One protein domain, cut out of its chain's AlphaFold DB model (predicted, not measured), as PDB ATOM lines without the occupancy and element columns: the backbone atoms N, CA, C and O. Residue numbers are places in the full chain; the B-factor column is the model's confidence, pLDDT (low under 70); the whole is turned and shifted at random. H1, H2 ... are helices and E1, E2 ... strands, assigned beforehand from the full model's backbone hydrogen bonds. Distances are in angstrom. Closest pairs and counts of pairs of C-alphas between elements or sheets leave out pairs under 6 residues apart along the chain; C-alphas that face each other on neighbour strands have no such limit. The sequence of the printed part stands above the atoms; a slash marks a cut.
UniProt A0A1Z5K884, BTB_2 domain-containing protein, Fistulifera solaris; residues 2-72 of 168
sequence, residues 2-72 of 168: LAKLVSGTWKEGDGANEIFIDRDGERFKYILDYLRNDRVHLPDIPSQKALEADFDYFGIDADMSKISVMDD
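Overview. This is residues 2 to 72 of the 168 residues of the protein "BTB_2 domain-containing protein" of Fistulifera solaris (UniProt A0A1Z5K884). Two helices, H2 and H3, meet crosswise as the body of a rod, with a tiny parallel sheet, E1 beside E2, at one end; toward the other end lie short H1 and a long loop, residues 7 to 24. The 71 printed residues hold, in order, H1, H2, E1, H3, E2: mostly helix. The whole is only just compact, close to loose, radius of gyration of the C-alphas 13.4 A, spanning 43 by 20 by 17 A.

Along the chain. H1, residues 2 to 6, begins at C-alpha 2 (-1.451, 36.665, -26.033). H2 is 25 to 37, 18.9 A; E1 40 to 42; H3 45 to 58, 20.2 A. E2, 67 to 69, ends at C-alpha 69 (-8.917, 14.028, -21.656).

Arrangement. H1 is close to but not clearly touching H3 (C-alphas of Leu 2 and Phe 58, the closest, 5.7 A). H2 touches H3 with residues 27 to 31 alone, about perpendicular at 78 degrees; closest C-alphas, Arg 27 and Leu 51, 7.0 A. E1, H3, E2 form a strand-helix-strand unit, parallel neighbour strands joined through a helix, its crossover right-handed; N 42 and O 68 are 2.8 A apart. Every O i to N i+4 pair is within hydrogen-bond range in H1 and H3, 6 of 9 in H2.

Size, cuts and confidence. The farthest C-alphas, Asp 14 and Asp 72, are 43.1 A apart. The printed part has no cut; H1 to H2 is a long link. pLDDT is under 70 at residues 3 to 17 and 70 to 72.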
ATOM      1  N   LEU A   2      -2.065  36.562 -27.377       71.94
ATOM      2  CA  LEU A   2      -1.451  36.665 -26.033       71.94
ATOM      3  C   LEU A   2      -0.010  37.189 -26.029       71.94
ATOM      4  O   LEU A   2       0.311  38.090 -25.265       71.94
ATOM      5  N   ALA A   3       0.840  36.709 -26.940       68.25
ATOM      6  CA  ALA A   3       2.207  37.217 -27.053       68.25
ATOM      7  C   ALA A   3       2.252  38.736 -27.315       68.25
ATOM      8  O   ALA A   3       3.097  39.422 -26.757       68.25
ATOM      9  N   LYS A   4       1.297  39.268 -28.097       66.50
ATOM     10  CA  LYS A   4       1.181  40.708 -28.390       66.50
ATOM     11  C   LYS A   4       0.649  41.522 -27.207       66.50
ATOM     12  O   LYS A   4       0.975  42.704 -27.117       66.50
ATOM     13  N   LEU A   5      -0.165  40.897 -26.347       69.38
ATOM     14  CA  LEU A   5      -0.713  41.488 -25.122       69.38
ATOM     15  C   LEU A   5       0.385  41.718 -24.074       69.38
ATOM     16  O   LEU A   5       0.392  42.750 -23.417       69.38
ATOM     17  N   VAL A   6       1.343  40.793 -23.963       66.00
ATOM     18  CA  VAL A   6       2.416  40.851 -22.952       66.00
ATOM     19  C   VAL A   6       3.684  41.553 -23.467       66.00
ATOM     20  O   VAL A   6       4.477  42.053 -22.679       66.00
ATOM     21  N   SER A   7       3.886  41.657 -24.785       64.81
ATOM     22  CA  SER A   7       5.089  42.271 -25.378       64.81
ATOM     23  C   SER A   7       5.082  43.806 -25.436       64.81
ATOM     24  O   SER A   7       5.903  44.384 -26.146       64.81
ATOM     25  N   GLY A   8       4.137  44.485 -24.775       58.91
ATOM     26  CA  GLY A   8       4.017  45.955 -24.798       58.91
ATOM     27  C   GLY A   8       3.632  46.546 -26.163       58.91
ATOM     28  O   GLY A   8       3.615  47.758 -26.342       58.91
ATOM     29  N   THR A   9       3.315  45.697 -27.147       60.50
ATOM     30  CA  THR A   9       2.867  46.110 -28.489       60.50
ATOM     31  C   THR A   9       1.353  46.305 -28.581       60.50
ATOM     32  O   THR A   9       0.831  46.612 -29.656       60.50
ATOM     33  N   TRP A  10       0.634  46.083 -27.480       62.75
ATOM     34  CA  TRP A  10      -0.805  46.285 -27.401       62.75
ATOM     35  C   TRP A  10      -1.124  47.765 -27.187       62.75
ATOM     36  O   TRP A  10      -0.471  48.440 -26.402       62.75
ATOM     37  N   LYS A  11      -2.110  48.290 -27.926       57.00
ATOM     38  CA  LYS A  11      -2.407  49.732 -27.943       57.00
ATOM     39  C   LYS A  11      -3.196  50.220 -26.723       57.00
ATOM     40  O   LYS A  11      -3.198  51.418 -26.461       57.00
ATOM     41  N   GLU A  12      -3.848  49.320 -25.995       56.84
ATOM     42  CA  GLU A  12      -4.640  49.630 -24.799       56.84
ATOM     43  C   GLU A  12      -3.953  49.045 -23.562       56.84
ATOM     44  O   GLU A  12      -4.283  47.952 -23.111       56.84
ATOM     45  N   GLY A  13      -2.946  49.751 -23.051       54.94
ATOM     46  CA  GLY A  13      -2.239  49.386 -21.822       54.94
ATOM     47  C   GLY A  13      -0.723  49.471 -21.966       54.94
ATOM     48  O   GLY A  13      -0.145  49.020 -22.947       54.94
ATOM     49  N   ASP A  14      -0.070  50.037 -20.959       58.03
ATOM     50  CA  ASP A  14       1.387  50.162 -20.821       58.03
ATOM     51  C   ASP A  14       2.059  48.876 -20.295       58.03
ATOM     52  O   ASP A  14       3.235  48.884 -19.935       58.03
ATOM     53  N   GLY A  15       1.316  47.766 -20.229       59.56
ATOM     54  CA  GLY A  15       1.757  46.507 -19.626       59.56
ATOM     55  C   GLY A  15       1.799  46.519 -18.092       59.56
ATOM     56  O   GLY A  15       2.090  45.478 -17.506       59.56
ATOM     57  N   ALA A  16       1.501  47.654 -17.442       61.12
ATOM     58  CA  ALA A  16       1.385  47.768 -15.986       61.12
ATOM     59  C   ALA A  16      -0.064  47.603 -15.495       61.12
ATOM     60  O   ALA A  16      -0.284  47.230 -14.343       61.12
ATOM     61  N   ASN A  17      -1.044  47.850 -16.368       68.38
ATOM     62  CA  ASN A  17      -2.463  47.688 -16.064       68.38
ATOM     63  C   ASN A  17      -2.962  46.260 -16.314       68.38
ATOM     64  O   ASN A  17      -2.479  45.550 -17.198       68.38
ATOM     65  N   GLU A  18      -3.971  45.860 -15.541       72.31
ATOM     66  CA  GLU A  18      -4.658  44.581 -15.712       72.31
ATOM     67  C   GLU A  18      -5.280  44.478 -17.112       72.31
ATOM     68  O   GLU A  18      -5.900  45.418 -17.614       72.31
ATOM     69  N   ILE A  19      -5.115  43.315 -17.745       77.00
ATOM     70  CA  ILE A  19      -5.696  43.021 -19.055       77.00
ATOM     71  C   ILE A  19      -7.019  42.303 -18.828       77.00
ATOM     72  O   ILE A  19      -7.044  41.189 -18.302       77.00
ATOM     73  N   PHE A  20      -8.115  42.924 -19.254       81.12
ATOM     74  CA  PHE A  20      -9.420  42.279 -19.242       81.12
ATOM     75  C   PHE A  20      -9.615  41.451 -20.514       81.12
ATOM     76  O   PHE A  20      -9.461  41.951 -21.629       81.12
ATOM     77  N   ILE A  21      -9.960  40.176 -20.343       85.75
ATOM     78  CA  ILE A  21     -10.236  39.242 -21.433       85.75
ATOM     79  C   ILE A  21     -11.669  38.743 -21.255       85.75
ATOM     80  O   ILE A  21     -11.969  38.072 -20.272       85.75
ATOM     81  N   ASP A  22     -12.538  39.034 -22.223       88.00
ATOM     82  CA  ASP A  22     -13.932  38.574 -22.235       88.00
ATOM     83  C   ASP A  22     -14.028  37.122 -22.745       88.00
ATOM     84  O   ASP A  22     -14.525  36.831 -23.836       88.00
ATOM     85  N   ARG A  23     -13.420  36.204 -21.985       89.00
ATOM     86  CA  ARG A  23     -13.427  34.753 -22.220       89.00
ATOM     87  C   ARG A  23     -13.660  34.006 -20.912       89.00
ATOM     88  O   ARG A  23     -13.708  34.576 -19.827       89.00
ATOM     89  N   ASP A  24     -13.799  32.696 -21.040       90.75
ATOM     90  CA  ASP A  24     -13.977  31.780 -19.923       90.75
ATOM     91  C   ASP A  24     -12.712  31.719 -19.046       90.75
ATOM     92  O   ASP A  24     -11.702  31.106 -19.406       90.75
ATOM     93  N   GLY A  25     -12.771  32.378 -17.888       88.38
ATOM     94  CA  GLY A  25     -11.658  32.436 -16.941       88.38
ATOM     95  C   GLY A  25     -11.309  31.081 -16.318       88.38
ATOM     96  O   GLY A  25     -10.147  30.852 -15.980       88.38
ATOM     97  N   GLU A  26     -12.267  30.156 -16.206       89.88
ATOM     98  CA  GLU A  26     -11.994  28.815 -15.684       89.88
ATOM     99  C   GLU A  26     -11.226  27.978 -16.702       89.88
ATOM    100  O   GLU A  26     -10.295  27.256 -16.331       89.88
ATOM    101  N   ARG A  27     -11.570  28.103 -17.989       91.31
ATOM    102  CA  ARG A  27     -10.865  27.409 -19.074       91.31
ATOM    103  C   ARG A  27      -9.482  28.001 -19.346       91.31
ATOM    104  O   ARG A  27      -8.570  27.262 -19.722       91.31
ATOM    105  N   PHE A  28      -9.278  29.290 -19.063       92.31
ATOM    106  CA  PHE A  28      -7.990  29.965 -19.249       92.31
ATOM    107  C   PHE A  28      -6.830  29.301 -18.485       92.31
ATOM    108  O   PHE A  28      -5.690  29.325 -18.955       92.31
ATOM    109  N   LYS A  29      -7.099  28.632 -17.355       91.62
ATOM    110  CA  LYS A  29      -6.066  27.876 -16.623       91.62
ATOM    111  C   LYS A  29      -5.393  26.810 -17.501       91.62
ATOM    112  O   LYS A  29      -4.176  26.684 -17.469       91.62
ATOM    113  N   TYR A  30      -6.156  26.123 -18.355       92.69
ATOM    114  CA  TYR A  30      -5.647  25.062 -19.228       92.69
ATOM    115  C   TYR A  30      -4.784  25.611 -20.365       92.69
ATOM    116  O   TYR A  30      -3.830  24.967 -20.793       92.69
ATOM    117  N   ILE A  31      -5.078  26.830 -20.817       92.62
ATOM    118  CA  ILE A  31      -4.263  27.551 -21.801       92.62
ATOM    119  C   ILE A  31      -2.904  27.881 -21.190       92.62
ATOM    120  O   ILE A  31      -1.871  27.652 -21.814       92.62
ATOM    121  N   LEU A  32      -2.894  28.375 -19.949       91.88
ATOM    122  CA  LEU A  32      -1.652  28.633 -19.223       91.88
ATOM    123  C   LEU A  32      -0.868  27.346 -18.964       91.88
ATOM    124  O   LEU A  32       0.352  27.344 -19.117       91.88
ATOM    125  N   ASP A  33      -1.542  26.263 -18.592       90.88
ATOM    126  CA  ASP A  33      -0.893  24.976 -18.353       90.88
ATOM    127  C   ASP A  33      -0.271  24.409 -19.632       90.88
ATOM    128  O   ASP A  33       0.869  23.943 -19.587       90.88
ATOM    129  N   TYR A  34      -0.948  24.543 -20.778       92.62
ATOM    130  CA  TYR A  34      -0.388  24.197 -22.083       92.62
ATOM    131  C   TYR A  34       0.826  25.068 -22.432       92.62
ATOM    132  O   TYR A  34       1.876  24.541 -22.779       92.62
ATOM    133  N   LEU A  35       0.744  26.395 -22.276       89.50
ATOM    134  CA  LEU A  35       1.870  27.297 -22.561       89.50
ATOM    135  C   LEU A  35       3.090  27.057 -21.653       89.50
ATOM    136  O   LEU A  35       4.215  27.350 -22.051       89.50
ATOM    137  N   ARG A  36       2.881  26.555 -20.431       89.19
ATOM    138  CA  ARG A  36       3.956  26.249 -19.472       89.19
ATOM    139  C   ARG A  36       4.580  24.877 -19.693       89.19
ATOM    140  O   ARG A  36       5.789  24.741 -19.542       89.19
ATOM    141  N   ASN A  37       3.757  23.872 -19.990       88.31
ATOM    142  CA  ASN A  37       4.159  22.465 -19.967       88.31
ATOM    143  C   ASN A  37       4.156  21.798 -21.347       88.31
ATOM    144  O   ASN A  37       4.514  20.626 -21.433       88.31
ATOM    145  N   ASP A  38       3.723  22.505 -22.396       87.31
ATOM    146  CA  ASP A  38       3.539  21.993 -23.762       87.31
ATOM    147  C   ASP A  38       2.533  20.822 -23.846       87.31
ATOM    148  O   ASP A  38       2.519  20.059 -24.803       87.31
ATOM    149  N   ARG A  39       1.688  20.643 -22.820       87.56
ATOM    150  CA  ARG A  39       0.633  19.619 -22.738       87.56
ATOM    151  C   ARG A  39      -0.412  19.989 -21.690       87.56
ATOM    152  O   ARG A  39      -0.098  20.707 -20.740       87.56
ATOM    153  N   VAL A  40      -1.628  19.460 -21.820       89.69
ATOM    154  CA  VAL A  40      -2.694  19.671 -20.826       89.69
ATOM    155  C   VAL A  40      -3.653  18.481 -20.740       89.69
ATOM    156  O   VAL A  40      -3.874  17.768 -21.721       89.69
ATOM    157  N   HIS A  41      -4.212  18.277 -19.547       85.94
ATOM    158  CA  HIS A  41      -5.218  17.261 -19.254       85.94
ATOM    159  C   HIS A  41      -6.562  17.942 -18.958       85.94
ATOM    160  O   HIS A  41      -6.618  18.848 -18.123       85.94
ATOM    161  N   LEU A  42      -7.629  17.529 -19.640       85.62
ATOM    162  CA  LEU A  42      -8.959  18.137 -19.549       85.62
ATOM    163  C   LEU A  42      -9.976  17.187 -18.935       85.62
ATOM    164  O   LEU A  42      -9.919  16.008 -19.221       85.62
ATOM    165  N   PRO A  43     -10.944  17.663 -18.149       80.62
ATOM    166  CA  PRO A  43     -11.885  16.783 -17.460       80.62
ATOM    167  C   PRO A  43     -12.836  16.020 -18.398       80.62
ATOM    168  O   PRO A  43     -13.333  14.969 -18.015       80.62
ATOM    169  N   ASP A  44     -13.130  16.540 -19.593       79.56
ATOM    170  CA  ASP A  44     -14.052  15.915 -20.545       79.56
ATOM    171  C   ASP A  44     -13.775  16.315 -22.014       79.56
ATOM    172  O   ASP A  44     -13.020  17.244 -22.319       79.56
ATOM    173  N   ILE A  45     -14.403  15.596 -22.955       74.69
ATOM    174  CA  ILE A  45     -14.284  15.839 -24.407       74.69
ATOM    175  C   ILE A  45     -14.884  17.201 -24.825       74.69
ATOM    176  O   ILE A  45     -14.274  17.886 -25.652       74.69
ATOM    177  N   PRO A  46     -16.048  17.647 -24.300       80.62
ATOM    178  CA  PRO A  46     -16.541  19.002 -24.548       80.62
ATOM    179  C   PRO A  46     -15.520  20.096 -24.211       80.62
ATOM    180  O   PRO A  46     -15.372  21.035 -24.999       80.62
ATOM    181  N   SER A  47     -14.765  19.951 -23.113       83.62
ATOM    182  CA  SER A  47     -13.696  20.894 -22.759       83.62
ATOM    183  C   SER A  47     -12.587  20.946 -23.803       83.62
ATOM    184  O   SER A  47     -12.043  22.022 -24.028       83.62
ATOM    185  N   GLN A  48     -12.267  19.834 -24.474       87.69
ATOM    186  CA  GLN A  48     -11.236  19.808 -25.519       87.69
ATOM    187  C   GLN A  48     -11.609  20.689 -26.709       87.69
ATOM    188  O   GLN A  48     -10.812  21.531 -27.118       87.69
ATOM    189  N   LYS A  49     -12.841  20.564 -27.210       87.12
ATOM    190  CA  LYS A  49     -13.337  21.405 -28.312       87.12
ATOM    191  C   LYS A  49     -13.442  22.875 -27.911       87.12
ATOM    192  O   LYS A  49     -13.141  23.763 -28.702       87.12
ATOM    193  N   ALA A  50     -13.882  23.143 -26.682       90.19
ATOM    194  CA  ALA A  50     -13.967  24.508 -26.173       90.19
ATOM    195  C   ALA A  50     -12.575  25.146 -26.007       90.19
ATOM    196  O   ALA A  50     -12.416  26.342 -26.250       90.19
ATOM    197  N   LEU A  51     -11.571  24.351 -25.623       92.38
ATOM    198  CA  LEU A  51     -10.187  24.798 -25.504       92.38
ATOM    199  C   LEU A  51      -9.548  25.057 -26.872       92.38
ATOM    200  O   LEU A  51      -8.840  26.046 -27.020       92.38
ATOM    201  N   GLU A  52      -9.834  24.221 -27.872       92.94
ATOM    202  CA  GLU A  52      -9.408  24.436 -29.262       92.94
ATOM    203  C   GLU A  52      -9.859  25.815 -29.770       92.94
ATOM    204  O   GLU A  52      -9.041  26.622 -30.208       92.94
ATOM    205  N   ALA A  53     -11.140  26.147 -29.573       92.94
ATOM    206  CA  ALA A  53     -11.680  27.454 -29.940       92.94
ATOM    207  C   ALA A  53     -11.029  28.624 -29.175       92.94
ATOM    208  O   ALA A  53     -10.958  29.745 -29.685       92.94
ATOM    209  N   ASP A  54     -10.559  28.397 -27.945       93.69
ATOM    210  CA  ASP A  54      -9.792  29.407 -27.218       93.69
ATOM    211  C   ASP A  54      -8.368  29.555 -27.758       93.69
ATOM    212  O   ASP A  54      -7.888  30.684 -27.858       93.69
ATOM    213  N   PHE A  55      -7.684  28.467 -28.126       93.94
ATOM    214  CA  PHE A  55      -6.357  28.557 -28.744       93.94
ATOM    215  C   PHE A  55      -6.398  29.382 -30.028       93.94
ATOM    216  O   PHE A  55      -5.571  30.286 -30.186       93.94
ATOM    217  N   ASP A  56      -7.421  29.176 -30.858       92.81
ATOM    218  CA  ASP A  56      -7.678  29.992 -32.045       92.81
ATOM    219  C   ASP A  56      -7.863  31.472 -31.689       92.81
ATOM    220  O   ASP A  56      -7.203  32.346 -32.259       92.81
ATOM    221  N   TYR A  57      -8.711  31.768 -30.696       91.12
ATOM    222  CA  TYR A  57      -8.943  33.137 -30.226       91.12
ATOM    223  C   TYR A  57      -7.641  33.808 -29.771       91.12
ATOM    224  O   TYR A  57      -7.324  34.933 -30.169       91.12
ATOM    225  N   PHE A  58      -6.834  33.105 -28.976       90.00
ATOM    226  CA  PHE A  58      -5.568  33.629 -28.480       90.00
ATOM    227  C   PHE A  58      -4.432  33.577 -29.512       90.00
ATOM    228  O   PHE A  58      -3.352  34.136 -29.254       90.00
ATOM    229  N   GLY A  59      -4.669  32.997 -30.690       89.56
ATOM    230  CA  GLY A  59      -3.693  32.795 -31.756       89.56
ATOM    231  C   GLY A  59      -2.503  31.959 -31.296       89.56
ATOM    232  O   GLY A  59      -1.362  32.387 -31.487       89.56
ATOM    233  N   ILE A  60      -2.780  30.856 -30.603       90.94
ATOM    234  CA  ILE A  60      -1.807  29.843 -30.192       90.94
ATOM    235  C   ILE A  60      -1.921  28.686 -31.183       90.94
ATOM    236  O   ILE A  60      -2.988  28.102 -31.320       90.94
ATOM    237  N   ASP A  61      -0.816  28.346 -31.839       91.31
ATOM    238  CA  ASP A  61      -0.716  27.152 -32.678       91.31
ATOM    239  C   ASP A  61      -0.475  25.933 -31.773       91.31
ATOM    240  O   ASP A  61       0.665  25.597 -31.436       91.31
ATOM    241  N   ALA A  62      -1.563  25.375 -31.236       89.75
ATOM    242  CA  ALA A  62      -1.520  24.264 -30.295       89.75
ATOM    243  C   ALA A  62      -1.551  22.916 -31.027       89.75
ATOM    244  O   ALA A  62      -2.380  22.674 -31.902       89.75
ATOM    245  N   ASP A  63      -0.682  21.997 -30.613       91.44
ATOM    246  CA  ASP A  63      -0.716  20.613 -31.057       91.44
ATOM    247  C   ASP A  63      -1.796  19.865 -30.266       91.44
ATOM    248  O   ASP A  63      -1.599  19.471 -29.111       91.44
ATOM    249  N   MET A  64      -2.951  19.662 -30.903       87.69
ATOM    250  CA  MET A  64      -4.107  18.995 -30.298       87.69
ATOM    251  C   MET A  64      -3.811  17.556 -29.845       87.69
ATOM    252  O   MET A  64      -4.530  17.041 -28.991       87.69
ATOM    253  N   SER A  65      -2.743  16.916 -30.345       85.62
ATOM    254  CA  SER A  65      -2.316  15.589 -29.874       85.62
ATOM    255  C   SER A  65      -1.729  15.609 -28.455       85.62
ATOM    256  O   SER A  65      -1.693  14.575 -27.786       85.62
ATOM    257  N   LYS A  66      -1.314  16.783 -27.960       86.75
ATOM    258  CA  LYS A  66      -0.790  16.992 -26.599       86.75
ATOM    259  C   LYS A  66      -1.869  17.405 -25.594       86.75
ATOM    260  O   LYS A  66      -1.570  17.710 -24.435       86.75
ATOM    261  N   ILE A  67      -3.123  17.426 -26.036       87.88
ATOM    262  CA  ILE A  67      -4.292  17.677 -25.205       87.88
ATOM    263  C   ILE A  67      -4.976  16.339 -24.988       87.88
ATOM    264  O   ILE A  67      -5.513  15.742 -25.918       87.88
ATOM    265  N   SER A  68      -4.956  15.874 -23.749       81.75
ATOM    266  CA  SER A  68      -5.583  14.609 -23.376       81.75
ATOM    267  C   SER A  68      -6.771  14.864 -22.469       81.75
ATOM    268  O   SER A  68      -6.796  15.826 -21.704       81.75
ATOM    269  N   VAL A  69      -7.775  14.006 -22.563       79.50
ATOM    270  CA  VAL A  69      -8.917  14.028 -21.656       79.50
ATOM    271  C   VAL A  69      -8.554  13.131 -20.466       79.50
ATOM    272  O   VAL A  69      -8.112  11.997 -20.652       79.50
ATOM    273  N   MET A  70      -8.646  13.658 -19.243       64.75
ATOM    274  CA  MET A  70      -8.676  12.871 -18.012       64.75
ATOM    275  C   MET A  70      -9.714  11.766 -18.201       64.75
ATOM    276  O   MET A  70     -10.813  12.033 -18.673       64.75
ATOM    277  N   ASP A  71      -9.339  10.535 -17.865       62.22
ATOM    278  CA  ASP A  71     -10.124   9.312 -18.089       62.22
ATOM    279  C   ASP A  71     -10.093   8.730 -19.520       62.22
ATOM    280  O   ASP A  71     -10.934   7.903 -19.874       62.22
ATOM    281  N   ASP A  72      -9.095   9.076 -20.343       66.88
ATOM    282  CA  ASP A  72      -8.747   8.272 -21.529       66.88
ATOM    283  C   ASP A  72      -8.017   6.963 -21.128       66.88
ATOM    284  O   ASP A  72      -7.570   6.805 -19.991       66.88
TER     285      ASP A  72